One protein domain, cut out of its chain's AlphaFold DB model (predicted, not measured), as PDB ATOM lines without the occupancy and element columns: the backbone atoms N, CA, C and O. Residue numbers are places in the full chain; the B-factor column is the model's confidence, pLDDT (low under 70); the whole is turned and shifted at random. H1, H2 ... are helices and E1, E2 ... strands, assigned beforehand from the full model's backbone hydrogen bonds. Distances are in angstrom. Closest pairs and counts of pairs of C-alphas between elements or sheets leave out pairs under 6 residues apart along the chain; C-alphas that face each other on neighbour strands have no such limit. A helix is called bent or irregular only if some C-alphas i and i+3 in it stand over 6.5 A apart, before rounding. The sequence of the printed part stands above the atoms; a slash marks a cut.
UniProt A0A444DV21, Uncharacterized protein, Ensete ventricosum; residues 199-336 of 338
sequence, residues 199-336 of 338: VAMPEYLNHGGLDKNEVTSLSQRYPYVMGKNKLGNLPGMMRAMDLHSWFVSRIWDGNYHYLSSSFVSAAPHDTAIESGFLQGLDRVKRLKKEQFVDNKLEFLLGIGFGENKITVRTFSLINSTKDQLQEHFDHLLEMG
ATOM      1  N   VAL A 199     238.594 176.458 219.625       93.38
ATOM      2  CA  VAL A 199     239.156 177.289 220.688       93.38
ATOM      3  C   VAL A 199     238.732 178.740 220.469       93.38
ATOM      4  O   VAL A 199     239.004 179.307 219.412       93.38
ATOM      5  N   ALA A 200     238.117 179.365 221.474       94.06
ATOM      6  CA  ALA A 200     237.905 180.812 221.518       94.06
ATOM      7  C   ALA A 200     239.060 181.469 222.287       94.06
ATOM      8  O   ALA A 200     239.198 181.265 223.490       94.06
ATOM      9  N   MET A 201     239.945 182.188 221.588       94.81
ATOM     10  CA  MET A 201     241.278 182.500 222.118       94.81
ATOM     11  C   MET A 201     241.302 183.331 223.411       94.81
ATOM     12  O   MET A 201     241.999 182.928 224.343       94.81
ATOM     13  N   PRO A 202     240.562 184.451 223.538       93.88
ATOM     14  CA  PRO A 202     240.574 185.232 224.777       93.88
ATOM     15  C   PRO A 202     240.117 184.415 225.991       93.88
ATOM     16  O   PRO A 202     240.712 184.477 227.067       93.88
ATOM     17  N   GLU A 203     239.055 183.634 225.834       92.88
ATOM     18  CA  GLU A 203     238.465 182.871 226.926       92.88
ATOM     19  C   GLU A 203     239.273 181.618 227.230       92.88
ATOM     20  O   GLU A 203     239.438 181.284 228.399       92.88
ATOM     21  N   TYR A 204     239.866 180.998 226.210       95.19
ATOM     22  CA  TYR A 204     240.809 179.899 226.367       95.19
ATOM     23  C   TYR A 204     242.044 180.310 227.171       95.19
ATOM     24  O   TYR A 204     242.412 179.612 228.110       95.19
ATOM     25  N   LEU A 205     242.655 181.462 226.868       95.50
ATOM     26  CA  LEU A 205     243.818 181.958 227.615       95.50
ATOM     27  C   LEU A 205     243.478 182.247 229.084       95.50
ATOM     28  O   LEU A 205     244.215 181.836 229.980       95.50
ATOM     29  N   ASN A 206     242.335 182.894 229.339       94.12
ATOM     30  CA  ASN A 206     241.845 183.120 230.703       94.12
ATOM     31  C   ASN A 206     241.557 181.794 231.427       94.12
ATOM     32  O   ASN A 206     241.916 181.629 232.590       94.12
ATOM     33  N   HIS A 207     240.925 180.834 230.745       92.94
ATOM     34  CA  HIS A 207     240.630 179.517 231.308       92.94
ATOM     35  C   HIS A 207     241.911 178.715 231.593       92.94
ATOM     36  O   HIS A 207     241.983 178.010 232.597       92.94
ATOM     37  N   GLY A 208     242.946 178.893 230.766       91.69
ATOM     38  CA  GLY A 208     244.302 178.359 230.945       91.69
ATOM     39  C   GLY A 208     245.125 179.041 232.043       91.69
ATOM     40  O   GLY A 208     246.235 178.592 232.338       91.69
ATOM     41  N   GLY A 209     244.584 180.088 232.677       92.44
ATOM     42  CA  GLY A 209     245.148 180.718 233.870       92.44
ATOM     43  C   GLY A 209     245.862 182.054 233.656       92.44
ATOM     44  O   GLY A 209     246.498 182.517 234.601       92.44
ATOM     45  N   LEU A 210     245.777 182.681 232.474       95.44
ATOM     46  CA  LEU A 210     246.231 184.071 232.308       95.44
ATOM     47  C   LEU A 210     245.275 185.039 233.008       95.44
ATOM     48  O   LEU A 210     244.063 184.815 233.044       95.44
ATOM     49  N   ASP A 211     245.813 186.150 233.516       95.69
ATOM     50  CA  ASP A 211     244.976 187.203 234.087       95.69
ATOM     51  C   ASP A 211     244.201 187.959 232.997       95.69
ATOM     52  O   ASP A 211     244.684 188.189 231.886       95.69
ATOM     53  N   LYS A 212     243.005 188.443 233.345       95.00
ATOM     54  CA  LYS A 212     242.142 189.184 232.414       95.00
ATOM     55  C   LYS A 212     242.822 190.422 231.834       95.00
ATOM     56  O   LYS A 212     242.571 190.761 230.674       95.00
ATOM     57  N   ASN A 213     243.668 191.110 232.604       97.19
ATOM     58  CA  ASN A 213     244.379 192.290 232.116       97.19
ATOM     59  C   ASN A 213     245.488 191.903 231.132       97.19
ATOM     60  O   ASN A 213     245.668 192.582 230.121       97.19
ATOM     61  N   GLU A 214     246.187 190.794 231.386       96.94
ATOM     62  CA  GLU A 214     247.193 190.249 230.469       96.94
ATOM     63  C   GLU A 214     246.551 189.827 229.149       96.94
ATOM     64  O   GLU A 214     247.009 190.249 228.085       96.94
ATOM     65  N   VAL A 215     245.436 189.089 229.203       96.31
ATOM     66  CA  VAL A 215     244.676 188.722 228.001       96.31
ATOM     67  C   VAL A 215     244.190 189.967 227.264       96.31
ATOM     68  O   VAL A 215     244.336 190.041 226.049       96.31
ATOM     69  N   THR A 216     243.699 190.989 227.969       96.44
ATOM     70  CA  THR A 216     243.288 192.258 227.340       96.44
ATOM     71  C   THR A 216     244.457 192.938 226.617       96.44
ATOM     72  O   THR A 216     244.295 193.414 225.493       96.44
ATOM     73  N   SER A 217     245.647 192.956 227.225       97.69
ATOM     74  CA  SER A 217     246.866 193.488 226.605       97.69
ATOM     75  C   SER A 217     247.270 192.684 225.361       97.69
ATOM     76  O   SER A 217     247.575 193.262 224.316       97.69
ATOM     77  N   LEU A 218     247.209 191.350 225.430       96.94
ATOM     78  CA  LEU A 218     247.453 190.472 224.283       96.94
ATOM     79  C   LEU A 218     246.434 190.705 223.165       96.94
ATOM     80  O   LEU A 218     246.823 190.808 222.005       96.94
ATOM     81  N   SER A 219     245.152 190.871 223.495       95.81
ATOM     82  CA  SER A 219     244.097 191.187 222.528       95.81
ATOM     83  C   SER A 219     244.326 192.509 221.808       95.81
ATOM     84  O   SER A 219     243.959 192.631 220.643       95.81
ATOM     85  N   GLN A 220     244.950 193.493 222.457       96.50
ATOM     86  CA  GLN A 220     245.314 194.758 221.816       96.50
ATOM     87  C   GLN A 220     246.548 194.621 220.919       96.50
ATOM     88  O   GLN A 220     246.597 195.235 219.853       96.50
ATOM     89  N   ARG A 221     247.535 193.819 221.337       97.62
ATOM     90  CA  ARG A 221     248.805 193.641 220.618       97.62
ATOM     91  C   ARG A 221     248.694 192.688 219.426       97.62
ATOM     92  O   ARG A 221     249.283 192.954 218.382       97.62
ATOM     93  N   TYR A 222     247.909 191.625 219.567       96.75
ATOM     94  CA  TYR A 222     247.739 190.548 218.587       96.75
ATOM     95  C   TYR A 222     246.264 190.340 218.215       96.75
ATOM     96  O   TYR A 222     245.732 189.231 218.307       96.75
ATOM     97  N   PRO A 223     245.555 191.395 217.777       95.56
ATOM     98  CA  PRO A 223     244.106 191.339 217.612       95.56
ATOM     99  C   PRO A 223     243.662 190.391 216.484       95.56
ATOM    100  O   PRO A 223     242.502 189.996 216.443       95.56
ATOM    101  N   TYR A 224     244.566 190.012 215.574       95.44
ATOM    102  CA  TYR A 224     244.302 189.092 214.465       95.44
ATOM    103  C   TYR A 224     244.169 187.623 214.896       95.44
ATOM    104  O   TYR A 224     243.472 186.874 214.216       95.44
ATOM    105  N   VAL A 225     244.772 187.228 216.022       95.81
ATOM    106  CA  VAL A 225     244.680 185.864 216.586       95.81
ATOM    107  C   VAL A 225     243.365 185.657 217.352       95.81
ATOM    108  O   VAL A 225     242.905 184.538 217.549       95.81
ATOM    109  N   MET A 226     242.732 186.749 217.789       94.62
ATOM    110  CA  MET A 226     241.568 186.716 218.676       94.62
ATOM    111  C   MET A 226     240.311 186.176 217.980       94.62
ATOM    112  O   MET A 226     240.128 186.366 216.784       94.62
ATOM    113  N   GLY A 227     239.396 185.574 218.738       93.50
ATOM    114  CA  GLY A 227     238.188 184.932 218.206       93.50
ATOM    115  C   GLY A 227     238.311 183.411 218.169       93.50
ATOM    116  O   GLY A 227     239.189 182.841 218.820       93.50
ATOM    117  N   LYS A 228     237.397 182.757 217.449       94.25
ATOM    118  CA  LYS A 228     237.385 181.297 217.306       94.25
ATOM    119  C   LYS A 228     238.395 180.830 216.265       94.25
ATOM    120  O   LYS A 228     238.583 181.479 215.242       94.25
ATOM    121  N   ASN A 229     239.010 179.686 216.514       95.19
ATOM    122  CA  ASN A 229     239.734 178.900 215.518       95.19
ATOM    123  C   ASN A 229     239.712 177.423 215.955       95.19
ATOM    124  O   ASN A 229     239.144 177.085 216.993       95.19
ATOM    125  N   LYS A 230     240.297 176.528 215.169       95.50
ATOM    126  CA  LYS A 230     240.515 175.128 215.518       95.50
ATOM    127  C   LYS A 230     241.718 174.955 216.443       95.50
ATOM    128  O   LYS A 230     242.708 175.680 216.336       95.50
ATOM    129  N   LEU A 231     241.656 173.938 217.295       96.06
ATOM    130  CA  LEU A 231     242.741 173.504 218.169       96.06
ATOM    131  C   LEU A 231     243.978 173.083 217.367       96.06
ATOM    132  O   LEU A 231     245.093 173.354 217.816       96.06
ATOM    133  N   GLY A 232     243.789 172.552 216.151       95.94
ATOM    134  CA  GLY A 232     244.876 172.211 215.223       95.94
ATOM    135  C   GLY A 232     245.784 173.400 214.901       95.94
ATOM    136  O   GLY A 232     246.990 173.243 214.718       95.94
ATOM    137  N   ASN A 233     245.225 174.615 214.947       96.38
ATOM    138  CA  ASN A 233     245.925 175.867 214.662       96.38
ATOM    139  C   ASN A 233     246.511 176.534 215.921       96.38
ATOM    140  O   ASN A 233     247.208 177.546 215.814       96.38
ATOM    141  N   LEU A 234     246.274 175.980 217.120       96.75
ATOM    142  CA  LEU A 234     246.808 176.506 218.383       96.75
ATOM    143  C   LEU A 234     248.333 176.686 218.387       96.75
ATOM    144  O   LEU A 234     248.771 177.723 218.887       96.75
ATOM    145  N   PRO A 235     249.150 175.779 217.811       96.00
ATOM    146  CA  PRO A 235     250.589 175.999 217.716       96.00
ATOM    147  C   PRO A 235     250.953 177.336 217.054       96.00
ATOM    148  O   PRO A 235     251.745 178.102 217.601       96.00
ATOM    149  N   GLY A 236     250.326 177.647 215.913       93.94
ATOM    150  CA  GLY A 236     250.544 178.903 215.193       93.94
ATOM    151  C   GLY A 236     250.061 180.114 215.990       93.94
ATOM    152  O   GLY A 236     250.772 181.111 216.098       93.94
ATOM    153  N   MET A 237     248.897 180.000 216.636       96.12
ATOM    154  CA  MET A 237     248.339 181.064 217.481       96.12
ATOM    155  C   MET A 237     249.237 181.382 218.688       96.12
ATOM    156  O   MET A 237     249.484 182.551 218.985       96.12
ATOM    157  N   MET A 238     249.768 180.356 219.359       96.56
ATOM    158  CA  MET A 238     250.675 180.515 220.500       96.56
ATOM    159  C   MET A 238     252.016 181.121 220.088       96.56
ATOM    160  O   MET A 238     252.541 181.968 220.809       96.56
ATOM    161  N   ARG A 239     252.566 180.738 218.930       93.12
ATOM    162  CA  ARG A 239     253.791 181.350 218.391       93.12
ATOM    163  C   ARG A 239     253.580 182.812 218.009       93.12
ATOM    164  O   ARG A 239     254.364 183.653 218.429       93.12
ATOM    165  N   ALA A 240     252.480 183.130 217.325       93.75
ATOM    166  CA  ALA A 240     252.162 184.497 216.912       93.75
ATOM    167  C   ALA A 240     252.053 185.483 218.091       93.75
ATOM    168  O   ALA A 240     252.349 186.667 217.932       93.75
ATOM    169  N   MET A 241     251.629 185.003 219.266       96.19
ATOM    170  CA  MET A 241     251.539 185.793 220.499       96.19
ATOM    171  C   MET A 241     252.785 185.700 221.396       96.19
ATOM    172  O   MET A 241     252.785 186.289 222.474       96.19
ATOM    173  N   ASP A 242     253.823 184.968 220.979       94.00
ATOM    174  CA  ASP A 242     255.017 184.653 221.779       94.00
ATOM    175  C   ASP A 242     254.706 183.948 223.121       94.00
ATOM    176  O   ASP A 242     255.352 184.152 224.146       94.00
ATOM    177  N   LEU A 243     253.679 183.092 223.124       96.81
ATOM    178  CA  LEU A 243     253.226 182.320 224.290       96.81
ATOM    179  C   LEU A 243     253.596 180.835 224.222       96.81
ATOM    180  O   LEU A 243     253.348 180.100 225.175       96.81
ATOM    181  N   HIS A 244     254.194 180.379 223.121       95.50
ATOM    182  CA  HIS A 244     254.533 178.972 222.889       95.50
ATOM    183  C   HIS A 244     255.386 178.373 224.024       95.50
ATOM    184  O   HIS A 244     255.031 177.335 224.579       95.50
ATOM    185  N   SER A 245     256.450 179.064 224.452       95.88
ATOM    186  CA  SER A 245     257.328 178.599 225.536       95.88
ATOM    187  C   SER A 245     256.599 178.520 226.882       95.88
ATOM    188  O   SER A 245     256.738 177.539 227.614       95.88
ATOM    189  N   TRP A 246     255.775 179.527 227.192       95.50
ATOM    190  CA  TRP A 246     254.929 179.525 228.385       95.50
ATOM    191  C   TRP A 246     253.953 178.341 228.362       95.50
ATOM    192  O   TRP A 246     253.880 177.584 229.329       95.50
ATOM    193  N   PHE A 247     253.258 178.127 227.244       96.88
ATOM    194  CA  PHE A 247     252.263 177.067 227.115       96.88
ATOM    195  C   PHE A 247     252.894 175.670 227.211       96.88
ATOM    196  O   PHE A 247     252.386 174.816 227.940       96.88
ATOM    197  N   VAL A 248     254.037 175.453 226.548       96.56
ATOM    198  CA  VAL A 248     254.797 174.194 226.633       96.56
ATOM    199  C   VAL A 248     255.218 173.901 228.077       96.56
ATOM    200  O   VAL A 248     255.064 172.768 228.528       96.56
ATOM    201  N   SER A 249     255.667 174.908 228.836       95.88
ATOM    202  CA  SER A 249     255.973 174.733 230.265       95.88
ATOM    203  C   SER A 249     254.745 174.283 231.056       95.88
ATOM    204  O   SER A 249     254.834 173.364 231.862       95.88
ATOM    205  N   ARG A 250     253.573 174.878 230.802       94.94
ATOM    206  CA  ARG A 250     252.337 174.532 231.523       94.94
ATOM    207  C   ARG A 250     251.915 173.089 231.284       94.94
ATOM    208  O   ARG A 250     251.573 172.400 232.248       94.94
ATOM    209  N   ILE A 251     251.926 172.629 230.031       94.94
ATOM    210  CA  ILE A 251     251.566 171.236 229.728       94.94
ATOM    211  C   ILE A 251     252.602 170.265 230.297       94.94
ATOM    212  O   ILE A 251     252.208 169.230 230.831       94.94
ATOM    213  N   TRP A 252     253.891 170.629 230.268       92.69
ATOM    214  CA  TRP A 252     254.979 169.845 230.857       92.69
ATOM    215  C   TRP A 252     254.809 169.664 232.370       92.69
ATOM    216  O   TRP A 252     255.024 168.571 232.886       92.69
ATOM    217  N   ASP A 253     254.322 170.694 233.064       93.06
ATOM    218  CA  ASP A 253     254.024 170.665 234.502       93.06
ATOM    219  C   ASP A 253     252.736 169.883 234.855       93.06
ATOM    220  O   ASP A 253     252.220 169.990 235.969       93.06
ATOM    221  N   GLY A 254     252.187 169.100 233.919       90.12
ATOM    222  CA  GLY A 254     251.024 168.232 234.133       90.12
ATOM    223  C   GLY A 254     249.685 168.818 233.679       90.12
ATOM    224  O   GLY A 254     248.646 168.190 233.874       90.12
ATOM    225  N   ASN A 255     249.666 169.987 233.029       93.19
ATOM    226  CA  ASN A 255     248.426 170.604 232.537       93.19
ATOM    227  C   ASN A 255     248.080 170.217 231.088       93.19
ATOM    228  O   ASN A 255     247.475 170.996 230.356       93.19
ATOM    229  N   TYR A 256     248.442 169.010 230.644       92.25
ATOM    230  CA  TYR A 256     248.160 168.530 229.280       92.25
ATOM    231  C   TYR A 256     246.657 168.455 228.952       92.25
ATOM    232  O   TYR A 256     246.276 168.493 227.783       92.25
ATOM    233  N   HIS A 257     245.788 168.434 229.970       91.56
ATOM    234  CA  HIS A 257     244.338 168.549 229.804       91.56
ATOM    235  C   HIS A 257     243.903 169.856 229.115       91.56
ATOM    236  O   HIS A 257     242.796 169.907 228.597       91.56
ATOM    237  N   TYR A 258     244.761 170.881 229.018       94.50
ATOM    238  CA  TYR A 258     244.491 172.085 228.217       94.50
ATOM    239  C   TYR A 258     244.274 171.795 226.724       94.50
ATOM    240  O   TYR A 258     243.715 172.629 226.009       94.50
ATOM    241  N   LEU A 259     244.712 170.624 226.258       94.81
ATOM    242  CA  LEU A 259     244.528 170.139 224.893       94.81
ATOM    243  C   LEU A 259     243.302 169.224 224.739       94.81
ATOM    244  O   LEU A 259     243.026 168.762 223.638       94.81
ATOM    245  N   SER A 260     242.562 168.929 225.814       92.44
ATOM    246  CA  SER A 260     241.384 168.067 225.717       92.44
ATOM    247  C   SER A 260     240.189 168.824 225.137       92.44
ATOM    248  O   SER A 260     239.959 170.001 225.432       92.44
ATOM    249  N   SER A 261     239.342 168.118 224.386       90.44
ATOM    250  CA  SER A 261     238.093 168.689 223.870       90.44
ATOM    251  C   SER A 261     237.186 169.212 224.989       90.44
ATOM    252  O   SER A 261     236.484 170.203 224.795       90.44
ATOM    253  N   SER A 262     237.210 168.577 226.170       88.88
ATOM    254  CA  SER A 262     236.420 169.001 227.329       88.88
ATOM    255  C   SER A 262     236.873 170.349 227.887       88.88
ATOM    256  O   SER A 262     236.025 171.177 228.204       88.88
ATOM    257  N   PHE A 263     238.182 170.594 227.965       91.12
ATOM    258  CA  PHE A 263     238.724 171.869 228.426       91.12
ATOM    259  C   PHE A 263     238.470 172.977 227.404       91.12
ATOM    260  O   PHE A 263     237.958 174.043 227.739       91.12
ATOM    261  N   VAL A 264     238.764 172.693 226.133       88.94
ATOM    262  CA  VAL A 264     238.585 173.637 225.023       88.94
ATOM    263  C   VAL A 264     237.127 174.088 224.897       88.94
ATOM    264  O   VAL A 264     236.863 175.277 224.734       88.94
ATOM    265  N   SER A 265     236.178 173.162 225.049       83.06
ATOM    266  CA  SER A 265     234.743 173.461 224.929       83.06
ATOM    267  C   SER A 265     234.134 174.106 226.181       83.06
ATOM    268  O   SER A 265     233.006 174.592 226.120       83.06
ATOM    269  N   ALA A 266     234.830 174.096 227.323       79.12
ATOM    270  CA  ALA A 266     234.323 174.659 228.576       79.12
ATOM    271  C   ALA A 266     234.482 176.187 228.658       79.12
ATOM    272  O   ALA A 266     233.832 176.829 229.490       79.12
ATOM    273  N   ALA A 267     235.329 176.777 227.810       73.06
ATOM    274  CA  ALA A 267     235.544 178.216 227.782       73.06
ATOM    275  C   ALA A 267     234.264 178.947 227.314       73.06
ATOM    276  O   ALA A 267     233.744 178.643 226.235       73.06
ATOM    277  N   PRO A 268     233.735 179.916 228.091       68.56
ATOM    278  CA  PRO A 268     232.614 180.747 227.658       68.56
ATOM    279  C   PRO A 268     232.958 181.459 226.349       68.56
ATOM    280  O   PRO A 268     234.109 181.821 226.150       68.56
ATOM    281  N   HIS A 269     231.984 181.694 225.472       71.31
ATOM    282  CA  HIS A 269     232.244 182.360 224.197       71.31
ATOM    283  C   HIS A 269     231.637 183.765 224.142       71.31
ATOM    284  O   HIS A 269     230.428 183.924 224.336       71.31
ATOM    285  N   ASP A 270     232.451 184.774 223.827       73.00
ATOM    286  CA  ASP A 270     231.987 186.119 223.498       73.00
ATOM    287  C   ASP A 270     231.316 186.161 222.115       73.00
ATOM    288  O   ASP A 270     231.949 186.133 221.054       73.00
ATOM    289  N   THR A 271     229.995 186.315 222.138       80.50
ATOM    290  CA  THR A 271     229.150 186.401 220.943       80.50
ATOM    291  C   THR A 271     229.352 187.698 220.147       80.50
ATOM    292  O   THR A 271     228.956 187.779 218.978       80.50
ATOM    293  N   ALA A 272     229.984 188.731 220.718       85.19
ATOM    294  CA  ALA A 272     230.207 190.008 220.041       85.19
ATOM    295  C   ALA A 272     231.287 189.919 218.948       85.19
ATOM    296  O   ALA A 272     231.136 190.517 217.874       85.19
ATOM    297  N   ILE A 273     232.368 189.168 219.192       86.31
ATOM    298  CA  ILE A 273     233.435 188.957 218.200       86.31
ATOM    299  C   ILE A 273     232.894 188.131 217.028       86.31
ATOM    300  O   ILE A 273     233.021 188.548 215.871       86.31
ATOM    301  N   GLU A 274     232.219 187.021 217.335       89.62
ATOM    302  CA  GLU A 274     231.623 186.106 216.356       89.62
ATOM    303  C   GLU A 274     230.568 186.797 215.488       89.62
ATOM    304  O   GLU A 274     230.654 186.770 214.261       89.62
ATOM    305  N   SER A 275     229.608 187.499 216.095       90.38
ATOM    306  CA  SER A 275     228.579 188.221 215.333       90.38
ATOM    307  C   SER A 275     229.182 189.268 214.388       90.38
ATOM    308  O   SER A 275     228.751 189.407 213.240       90.38
ATOM    309  N   GLY A 276     230.227 189.970 214.837       91.62
ATOM    310  CA  GLY A 276     230.973 190.919 214.020       91.62
ATOM    311  C   GLY A 276     231.709 190.275 212.842       91.62
ATOM    312  O   GLY A 276     231.755 190.868 211.760       91.62
ATOM    313  N   PHE A 277     232.275 189.086 213.043       94.19
ATOM    314  CA  PHE A 277     232.903 188.288 211.993       94.19
ATOM    315  C   PHE A 277     231.874 187.813 210.962       94.19
ATOM    316  O   PHE A 277     232.024 188.117 209.778       94.19
ATOM    317  N   LEU A 278     230.795 187.161 211.406       93.94
ATOM    318  CA  LEU A 278     229.764 186.593 210.533       93.94
ATOM    319  C   LEU A 278     229.090 187.661 209.665       93.94
ATOM    320  O   LEU A 278     228.982 187.490 208.451       93.94
ATOM    321  N   GLN A 279     228.714 188.803 210.252       94.06
ATOM    322  CA  GLN A 279     228.133 189.920 209.498       94.06
ATOM    323  C   GLN A 279     229.107 190.463 208.437       94.06
ATOM    324  O   GLN A 279     228.710 190.819 207.323       94.06
ATOM    325  N   GLY A 280     230.392 190.548 208.783       93.56
ATOM    326  CA  GLY A 280     231.434 190.999 207.870       93.56
ATOM    327  C   GLY A 280     231.670 190.020 206.719       93.56
ATOM    328  O   GLY A 280     231.738 190.440 205.563       93.56
ATOM    329  N   LEU A 281     231.759 188.726 207.026       93.75
ATOM    330  CA  LEU A 281     231.972 187.660 206.052       93.75
ATOM    331  C   LEU A 281     230.817 187.581 205.047       93.75
ATOM    332  O   LEU A 281     231.051 187.571 203.840       93.75
ATOM    333  N   ASP A 282     229.580 187.628 205.535       93.38
ATOM    334  CA  ASP A 282     228.363 187.658 204.721       93.38
ATOM    335  C   ASP A 282     228.345 188.859 203.750       93.38
ATOM    336  O   ASP A 282     228.049 188.731 202.557       93.38
ATOM    337  N   ARG A 283     228.792 190.039 204.205       92.75
ATOM    338  CA  ARG A 283     228.970 191.205 203.322       92.75
ATOM    339  C   ARG A 283     230.019 190.963 202.232       92.75
ATOM    340  O   ARG A 283     229.804 191.398 201.102       92.75
ATOM    341  N   VAL A 284     231.137 190.308 202.543       91.00
ATOM    342  CA  VAL A 284     232.187 190.005 201.554       91.00
ATOM    343  C   VAL A 284     231.700 188.969 200.536       91.00
ATOM    344  O   VAL A 284     231.913 189.166 199.339       91.00
ATOM    345  N   LYS A 285     230.986 187.926 200.979       91.94
ATOM    346  CA  LYS A 285     230.403 186.886 200.113       91.94
ATOM    347  C   LYS A 285     229.331 187.416 199.154       91.94
ATOM    348  O   LYS A 285     229.182 186.891 198.060       91.94
ATOM    349  N   ARG A 286     228.631 188.504 199.496       90.44
ATOM    350  CA  ARG A 286     227.739 189.199 198.545       90.44
ATOM    351  C   ARG A 286     228.469 189.935 197.419       90.44
ATOM    352  O   ARG A 286     227.876 190.184 196.376       90.44
ATOM    353  N   LEU A 287     229.716 190.344 197.647       87.75
ATOM    354  CA  LEU A 287     230.486 191.180 196.716       87.75
ATOM    355  C   LEU A 287     231.492 190.377 195.884       87.75
ATOM    356  O   LEU A 287     231.924 190.834 194.828       87.75
ATOM    357  N   LYS A 288     231.901 189.205 196.371       86.31
ATOM    358  CA  LYS A 288     232.897 188.326 195.753       86.31
ATOM    359  C   LYS A 288     232.324 186.919 195.635       86.31
ATOM    360  O   LYS A 288     231.513 186.517 196.456       86.31
ATOM    361  N   LYS A 289     232.783 186.138 194.653       85.38
ATOM    362  CA  LYS A 289     232.375 184.730 194.527       85.38
ATOM    363  C   LYS A 289     232.758 183.964 195.800       85.38
ATOM    364  O   LYS A 289     233.934 183.930 196.160       85.38
ATOM    365  N   GLU A 290     231.766 183.335 196.424       87.38
ATOM    366  CA  GLU A 290     231.865 182.673 197.731       87.38
ATOM    367  C   GLU A 290     233.042 181.696 197.832       87.38
ATOM    368  O   GLU A 290     233.865 181.838 198.728       87.38
ATOM    369  N   GLN A 291     233.222 180.826 196.837       87.69
ATOM    370  CA  GLN A 291     234.338 179.873 196.780       87.69
ATOM    371  C   GLN A 291     235.725 180.531 196.950       87.69
ATOM    372  O   GLN A 291     236.607 179.969 197.589       87.69
ATOM    373  N   PHE A 292     235.943 181.732 196.396       86.56
ATOM    374  CA  PHE A 292     237.226 182.429 196.564       86.56
ATOM    375  C   PHE A 292     237.383 183.040 197.955       86.56
ATOM    376  O   PHE A 292     238.509 183.210 198.418       86.56
ATOM    377  N   VAL A 293     236.276 183.414 198.594       90.31
ATOM    378  CA  VAL A 293     236.275 183.911 199.973       90.31
ATOM    379  C   VAL A 293     236.560 182.755 200.925       90.31
ATOM    380  O   VAL A 293     237.437 182.893 201.768       90.31
ATOM    381  N   ASP A 294     235.907 181.610 200.727       91.56
ATOM    382  CA  ASP A 294     236.075 180.421 201.566       91.56
ATOM    383  C   ASP A 294     237.497 179.865 201.490       91.56
ATOM    384  O   ASP A 294     238.127 179.680 202.524       91.56
ATOM    385  N   ASN A 295     238.065 179.721 200.288       91.88
ATOM    386  CA  ASN A 295     239.446 179.249 200.135       91.88
ATOM    387  C   ASN A 295     240.466 180.182 200.822       91.88
ATOM    388  O   ASN A 295     241.480 179.729 201.348       91.88
ATOM    389  N   LYS A 296     240.218 181.500 200.813       92.50
ATOM    390  CA  LYS A 296     241.069 182.477 201.515       92.50
ATOM    391  C   LYS A 296     240.867 182.425 203.019       92.50
ATOM    392  O   LYS A 296     241.830 182.587 203.758       92.50
ATOM    393  N   LEU A 297     239.623 182.251 203.460       93.94
ATOM    394  CA  LEU A 297     239.301 182.124 204.872       93.94
ATOM    395  C   LEU A 297     239.988 180.887 205.443       93.94
ATOM    396  O   LEU A 297     240.648 180.991 206.464       93.94
ATOM    397  N   GLU A 298     239.903 179.761 204.738       93.62
ATOM    398  CA  GLU A 298     240.561 178.513 205.108       93.62
ATOM    399  C   GLU A 298     242.074 178.699 205.283       93.62
ATOM    400  O   GLU A 298     242.619 178.287 206.301       93.62
ATOM    401  N   PHE A 299     242.740 179.391 204.348       95.00
ATOM    402  CA  PHE A 299     244.160 179.731 204.483       95.00
ATOM    403  C   PHE A 299     244.442 180.596 205.718       95.00
ATOM    404  O   PHE A 299     245.303 180.254 206.522       95.00
ATOM    405  N   LEU A 300     243.710 181.704 205.889       95.12
ATOM    406  CA  LEU A 300     243.929 182.629 207.007       95.12
ATOM    407  C   LEU A 300     243.731 181.934 208.359       95.12
ATOM    408  O   LEU A 300     244.564 182.085 209.251       95.12
ATOM    409  N   LEU A 301     242.652 181.160 208.501       94.75
ATOM    410  CA  LEU A 301     242.399 180.382 209.711       94.75
ATOM    411  C   LEU A 301     243.501 179.337 209.930       94.75
ATOM    412  O   LEU A 301     243.973 179.201 211.058       94.75
ATOM    413  N   GLY A 302     243.951 178.664 208.865       93.62
ATOM    414  CA  GLY A 302     245.021 177.661 208.903       93.62
ATOM    415  C   GLY A 302     246.370 178.197 209.387       93.62
ATOM    416  O   GLY A 302     247.087 177.495 210.088       93.62
ATOM    417  N   ILE A 303     246.697 179.462 209.100       92.19
ATOM    418  CA  ILE A 303     247.909 180.112 209.635       92.19
ATOM    419  C   ILE A 303     247.693 180.768 211.016       92.19
ATOM    420  O   ILE A 303     248.588 181.436 211.528       92.19
ATOM    421  N   GLY A 304     246.515 180.602 211.629       93.88
ATOM    422  CA  GLY A 304     246.234 181.049 212.999       93.88
ATOM    423  C   GLY A 304     245.474 182.373 213.140       93.88
ATOM    424  O   GLY A 304     245.386 182.891 214.253       93.88
ATOM    425  N   PHE A 305     244.890 182.938 212.075       95.81
ATOM    426  CA  PHE A 305     243.934 184.043 212.256       95.81
ATOM    427  C   PHE A 305     242.683 183.537 212.976       95.81
ATOM    428  O   PHE A 305     242.170 182.472 212.654       95.81
ATOM    429  N   GLY A 306     242.152 184.317 213.911       95.12
ATOM    430  CA  GLY A 306     240.869 184.015 214.537       95.12
ATOM    431  C   GLY A 306     239.681 184.523 213.719       95.12
ATOM    432  O   GLY A 306     239.793 185.419 212.877       95.12
ATOM    433  N   GLU A 307     238.500 183.982 213.986       94.94
ATOM    434  CA  GLU A 307     237.227 184.466 213.456       94.94
ATOM    435  C   GLU A 307     236.881 185.832 214.066       94.94
ATOM    436  O   GLU A 307     236.223 185.938 215.099       94.94
ATOM    437  N   ASN A 308     237.366 186.907 213.437       94.69
ATOM    438  CA  ASN A 308     237.197 188.280 213.910       94.69
ATOM    439  C   ASN A 308     237.083 189.294 212.750       94.69
ATOM    440  O   ASN A 308     237.291 188.996 211.571       94.69
ATOM    441  N   LYS A 309     236.785 190.558 213.080       94.44
ATOM    442  CA  LYS A 309     236.645 191.639 212.082       94.44
ATOM    443  C   LYS A 309     237.934 191.944 211.306       94.44
ATOM    444  O   LYS A 309     237.847 192.490 210.206       94.44
ATOM    445  N   ILE A 310     239.110 191.651 211.858       94.31
ATOM    446  CA  ILE A 310     240.400 191.869 211.187       94.31
ATOM    447  C   ILE A 310     240.572 190.858 210.061       94.31
ATOM    448  O   ILE A 310     240.841 191.277 208.941       94.31
ATOM    449  N   THR A 311     240.291 189.579 210.306       95.19
ATOM    450  CA  THR A 311     240.294 188.520 209.284       95.19
ATOM    451  C   THR A 311     239.408 188.886 208.096       95.19
ATOM    452  O   THR A 311     239.835 188.809 206.945       95.19
ATOM    453  N   VAL A 312     238.208 189.419 208.360       93.75
ATOM    454  CA  VAL A 312     237.317 189.910 207.294       93.75
ATOM    455  C   VAL A 312     237.939 191.070 206.513       93.75
ATOM    456  O   VAL A 312     237.843 191.118 205.285       93.75
ATOM    457  N   ARG A 313     238.572 192.030 207.199       91.88
ATOM    458  CA  ARG A 313     239.226 193.174 206.539       91.88
ATOM    459  C   ARG A 313     240.373 192.712 205.647       91.88
ATOM    460  O   ARG A 313     240.507 193.233 204.539       91.88
ATOM    461  N   THR A 314     241.131 191.705 206.067       91.44
ATOM    462  CA  THR A 314     242.237 191.122 205.299       91.44
ATOM    463  C   THR A 314     241.804 190.634 203.908       91.44
ATOM    464  O   THR A 314     242.553 190.803 202.946       91.44
ATOM    465  N   PHE A 315     240.559 190.170 203.717       84.31
ATOM    466  CA  PHE A 315     240.050 189.797 202.382       84.31
ATOM    467  C   PHE A 315     240.055 190.931 201.357       84.31
ATOM    468  O   PHE A 315     240.016 190.670 200.151       84.31
ATOM    469  N   SER A 316     240.022 192.187 201.808       78.06
ATOM    470  CA  SER A 316     240.096 193.352 200.922       78.06
ATOM    471  C   SER A 316     241.519 193.629 200.439       78.06
ATOM    472  O   SER A 316     241.687 194.212 199.374       78.06
ATOM    473  N   LEU A 317     242.520 193.150 201.179       84.31
ATOM    474  CA  LEU A 317     243.941 193.364 200.912       84.31
ATOM    475  C   LEU A 317     244.556 192.230 200.080       84.31
ATOM    476  O   LEU A 317     245.539 192.442 199.377       84.31
ATOM    477  N   ILE A 318     243.966 191.031 200.132       86.44
ATOM    478  CA  ILE A 318     244.489 189.845 199.449       86.44
ATOM    479  C   ILE A 318     243.806 189.630 198.096       86.44
ATOM    480  O   ILE A 318     242.625 189.263 198.024       86.44
ATOM    481  N   ASN A 319     244.582 189.746 197.019       84.44
ATOM    482  CA  ASN A 319     244.130 189.449 195.656       84.44
ATOM    483  C   ASN A 319     244.529 188.048 195.161       84.44
ATOM    484  O   ASN A 319     243.829 187.514 194.304       84.44
ATOM    485  N   SER A 320     245.552 187.426 195.749       86.62
ATOM    486  CA  SER A 320     246.071 186.098 195.379       86.62
ATOM    487  C   SER A 320     245.075 184.954 195.609       86.62
ATOM    488  O   SER A 320     244.091 185.118 196.336       86.62
ATOM    489  N   THR A 321     245.315 183.794 194.998       89.31
ATOM    490  CA  THR A 321     244.592 182.545 195.300       89.31
ATOM    491  C   THR A 321     245.106 181.903 196.593       89.31
ATOM    492  O   THR A 321     246.156 182.291 197.097       89.31
ATOM    493  N   LYS A 322     244.380 180.914 197.133       92.00
ATOM    494  CA  LYS A 322     244.842 180.114 198.282       92.00
ATOM    495  C   LYS A 322     246.210 179.485 198.012       92.00
ATOM    496  O   LYS A 322     247.102 179.641 198.829       92.00
ATOM    497  N   ASP A 323     246.379 178.854 196.853       93.06
ATOM    498  CA  ASP A 323     247.614 178.136 196.516       93.06
ATOM    499  C   ASP A 323     248.821 179.078 196.442       93.06
ATOM    500  O   ASP A 323     249.869 178.775 196.992       93.06
ATOM    501  N   GLN A 324     248.648 180.270 195.857       94.06
ATOM    502  CA  GLN A 324     249.695 181.297 195.827       94.06
ATOM    503  C   GLN A 324     250.046 181.808 197.228       94.06
ATOM    504  O   GLN A 324     251.203 182.099 197.512       94.06
ATOM    505  N   LEU A 325     249.046 181.957 198.104       94.00
ATOM    506  CA  LEU A 325     249.285 182.365 199.488       94.00
ATOM    507  C   LEU A 325     250.044 181.289 200.257       94.00
ATOM    508  O   LEU A 325     250.976 181.629 200.977       94.00
ATOM    509  N   GLN A 326     249.661 180.025 200.076       94.25
ATOM    510  CA  GLN A 326     250.331 178.890 200.697       94.25
ATOM    511  C   GLN A 326     251.780 178.793 200.226       94.25
ATOM    512  O   GLN A 326     252.679 178.792 201.053       94.25
ATOM    513  N   GLU A 327     252.013 178.835 198.912       94.38
ATOM    514  CA  GLU A 327     253.357 178.800 198.336       94.38
ATOM    515  C   GLU A 327     254.230 179.929 198.892       94.38
ATOM    516  O   GLU A 327     255.348 179.686 199.338       94.38
ATOM    517  N   HIS A 328     253.729 181.165 198.911       92.62
ATOM    518  CA  HIS A 328     254.496 182.295 199.435       92.62
ATOM    519  C   HIS A 328     254.775 182.161 200.935       92.62
ATOM    520  O   HIS A 328     255.852 182.537 201.388       92.62
ATOM    521  N   PHE A 329     253.807 181.664 201.704       91.44
ATOM    522  CA  PHE A 329     253.961 181.452 203.136       91.44
ATOM    523  C   PHE A 329     255.018 180.383 203.424       91.44
ATOM    524  O   PHE A 329     255.931 180.633 204.206       91.44
ATOM    525  N   ASP A 330     254.958 179.253 202.723       91.44
ATOM    526  CA  ASP A 330     255.910 178.154 202.875       91.44
ATOM    527  C   ASP A 330     257.337 178.604 202.522       91.44
ATOM    528  O   ASP A 330     258.263 178.356 203.289       91.44
ATOM    529  N   HIS A 331     257.517 179.376 201.441       93.38
ATOM    530  CA  HIS A 331     258.826 179.946 201.092       93.38
ATOM    531  C   HIS A 331     259.384 180.873 202.186       93.38
ATOM    532  O   HIS A 331     260.591 180.890 202.422       93.38
ATOM    533  N   LEU A 332     258.537 181.660 202.859       91.19
ATOM    534  CA  LEU A 332     258.982 182.522 203.962       91.19
ATOM    535  C   LEU A 332     259.414 181.696 205.180       91.19
ATOM    536  O   LEU A 332     260.443 182.006 205.785       91.19
ATOM    537  N   LEU A 333     258.682 180.624 205.496       87.06
ATOM    538  CA  LEU A 333     259.056 179.695 206.563       87.06
ATOM    539  C   LEU A 333     260.372 178.973 206.250       87.06
ATOM    540  O   LEU A 333     261.236 178.870 207.118       87.06
ATOM    541  N   GLU A 334     260.579 178.534 205.006       89.75
ATOM    542  CA  GLU A 334     261.839 177.920 204.561       89.75
ATOM    543  C   GLU A 334     263.038 178.875 204.676       89.75
ATOM    544  O   GLU A 334     264.167 178.443 204.911       89.75
ATOM    545  N   MET A 335     262.798 180.184 204.562       89.69
ATOM    546  CA  MET A 335     263.805 181.221 204.806       89.69
ATOM    547  C   MET A 335     264.075 181.482 206.299       89.69
ATOM    548  O   MET A 335     264.949 182.291 206.620       89.69
ATOM    549  N   GLY A 336     263.357 180.817 207.207       81.25
ATOM    550  CA  GLY A 336     263.482 180.981 208.657       81.25
ATOM    551  C   GLY A 336     262.791 182.231 209.203       81.25
ATOM    552  O   GLY A 336     263.168 182.720 210.268       81.25
TER     553      GLY A 336
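Overview. This is residues 199 to 336 of the 338 residues of an uncharacterized protein of Ensete ventricosum (UniProt A0A444DV21). What shape do these atoms make? Two helical lobes stand side by side: one holds the hairpins H1 with H2 and H3 with H4, and the short helix H5; the other groups H6, H7 and H8, with H9 leading away from H7 as an arm. The short strand E1 lies near the middle, and residues 330 to 336, at the end of the arm, stick out. What is the make-up? The printed part has 138 residues, with nine named helices and one named strand in the order H1, H2, E1, H3, H4, H5, H6, H7, H8, H9, and its class is mostly helix. The whole is compact, with a radius of gyration of the C-alphas of 15.7 A and spans of 46 by 38 by 26 A.

Arrangement. How do the first elements stand? H1, residues 201 to 207, and H2, residues 212 to 221, touch as a helical hairpin at a shallow tilt of 20 degrees, the closest C-alphas being those of Pro 202 and Val 215, 6.3 A apart. E1, residues 228 to 230, pairs with no named strand, but residues 199 to 200 pair antiparallel with its residues 228 to 229. H3, residues 231 to 240, and H4, residues 244 to 259, make another helical hairpin at a shallow tilt of 24 degrees, with the closest C-alphas, of Met 238 and His 244, 4.8 A apart. What follows? H5, residues 261 to 266, is close to H1 but not clearly touching, with the closest C-alphas, of Tyr 204 and Val 264, 6.8 A apart. H6, residues 271 to 287, touches H8, residues 309 to 317, the same way at a shallow tilt of 23 degrees, closest at the C-alphas of Phe 277 and Lys 309, 5.0 A. H7, residues 290 to 302, touches H8 at a steep tilt of 62 degrees, closest at the C-alphas of Leu 300 and Thr 311, 7.3 A. Where is the last helix? H9, residues 322 to 334, touches H7 with residues 322 to 326 alone, closest at the C-alphas of Lys 296 and Lys 322, 5.5 A. How do the backbones run? In H1, H2, H5, H7 and H9 every O i to N i+4 pair is within hydrogen-bond range, against 4 of 6 in H3, 7 of 12 in H4, 12 of 13 in H6 and 2 of 5 in H8, where 5 of 6 O i to N i+3 pairs are.

Along the chain. Where are the anchor points? C-alpha 201, where H1 begins, is at (241.278, 182.500, 222.118), and C-alpha 334, where H9 ends, is at (261.839, 177.920, 204.561). Which helices are long or irregular? H6 measures 24.7 A, H9 18.3 A and H7 18.0 A from first to last C-alpha. H3 and H4 are irregular, with C-alphas 232 and 235 7.3 A apart and C-alphas 253 and 256 8.1 A apart; H4 has a kink of 109 degrees near residue 253.

Size, cuts and confidence. How far does it reach? The two C-alphas farthest apart, of Asp 253 and Leu 287, are 49.0 A apart. Is it continuous and confident? The printed part has no cut and no long link; its mean pLDDT is 92.0, with Pro 268 under 70.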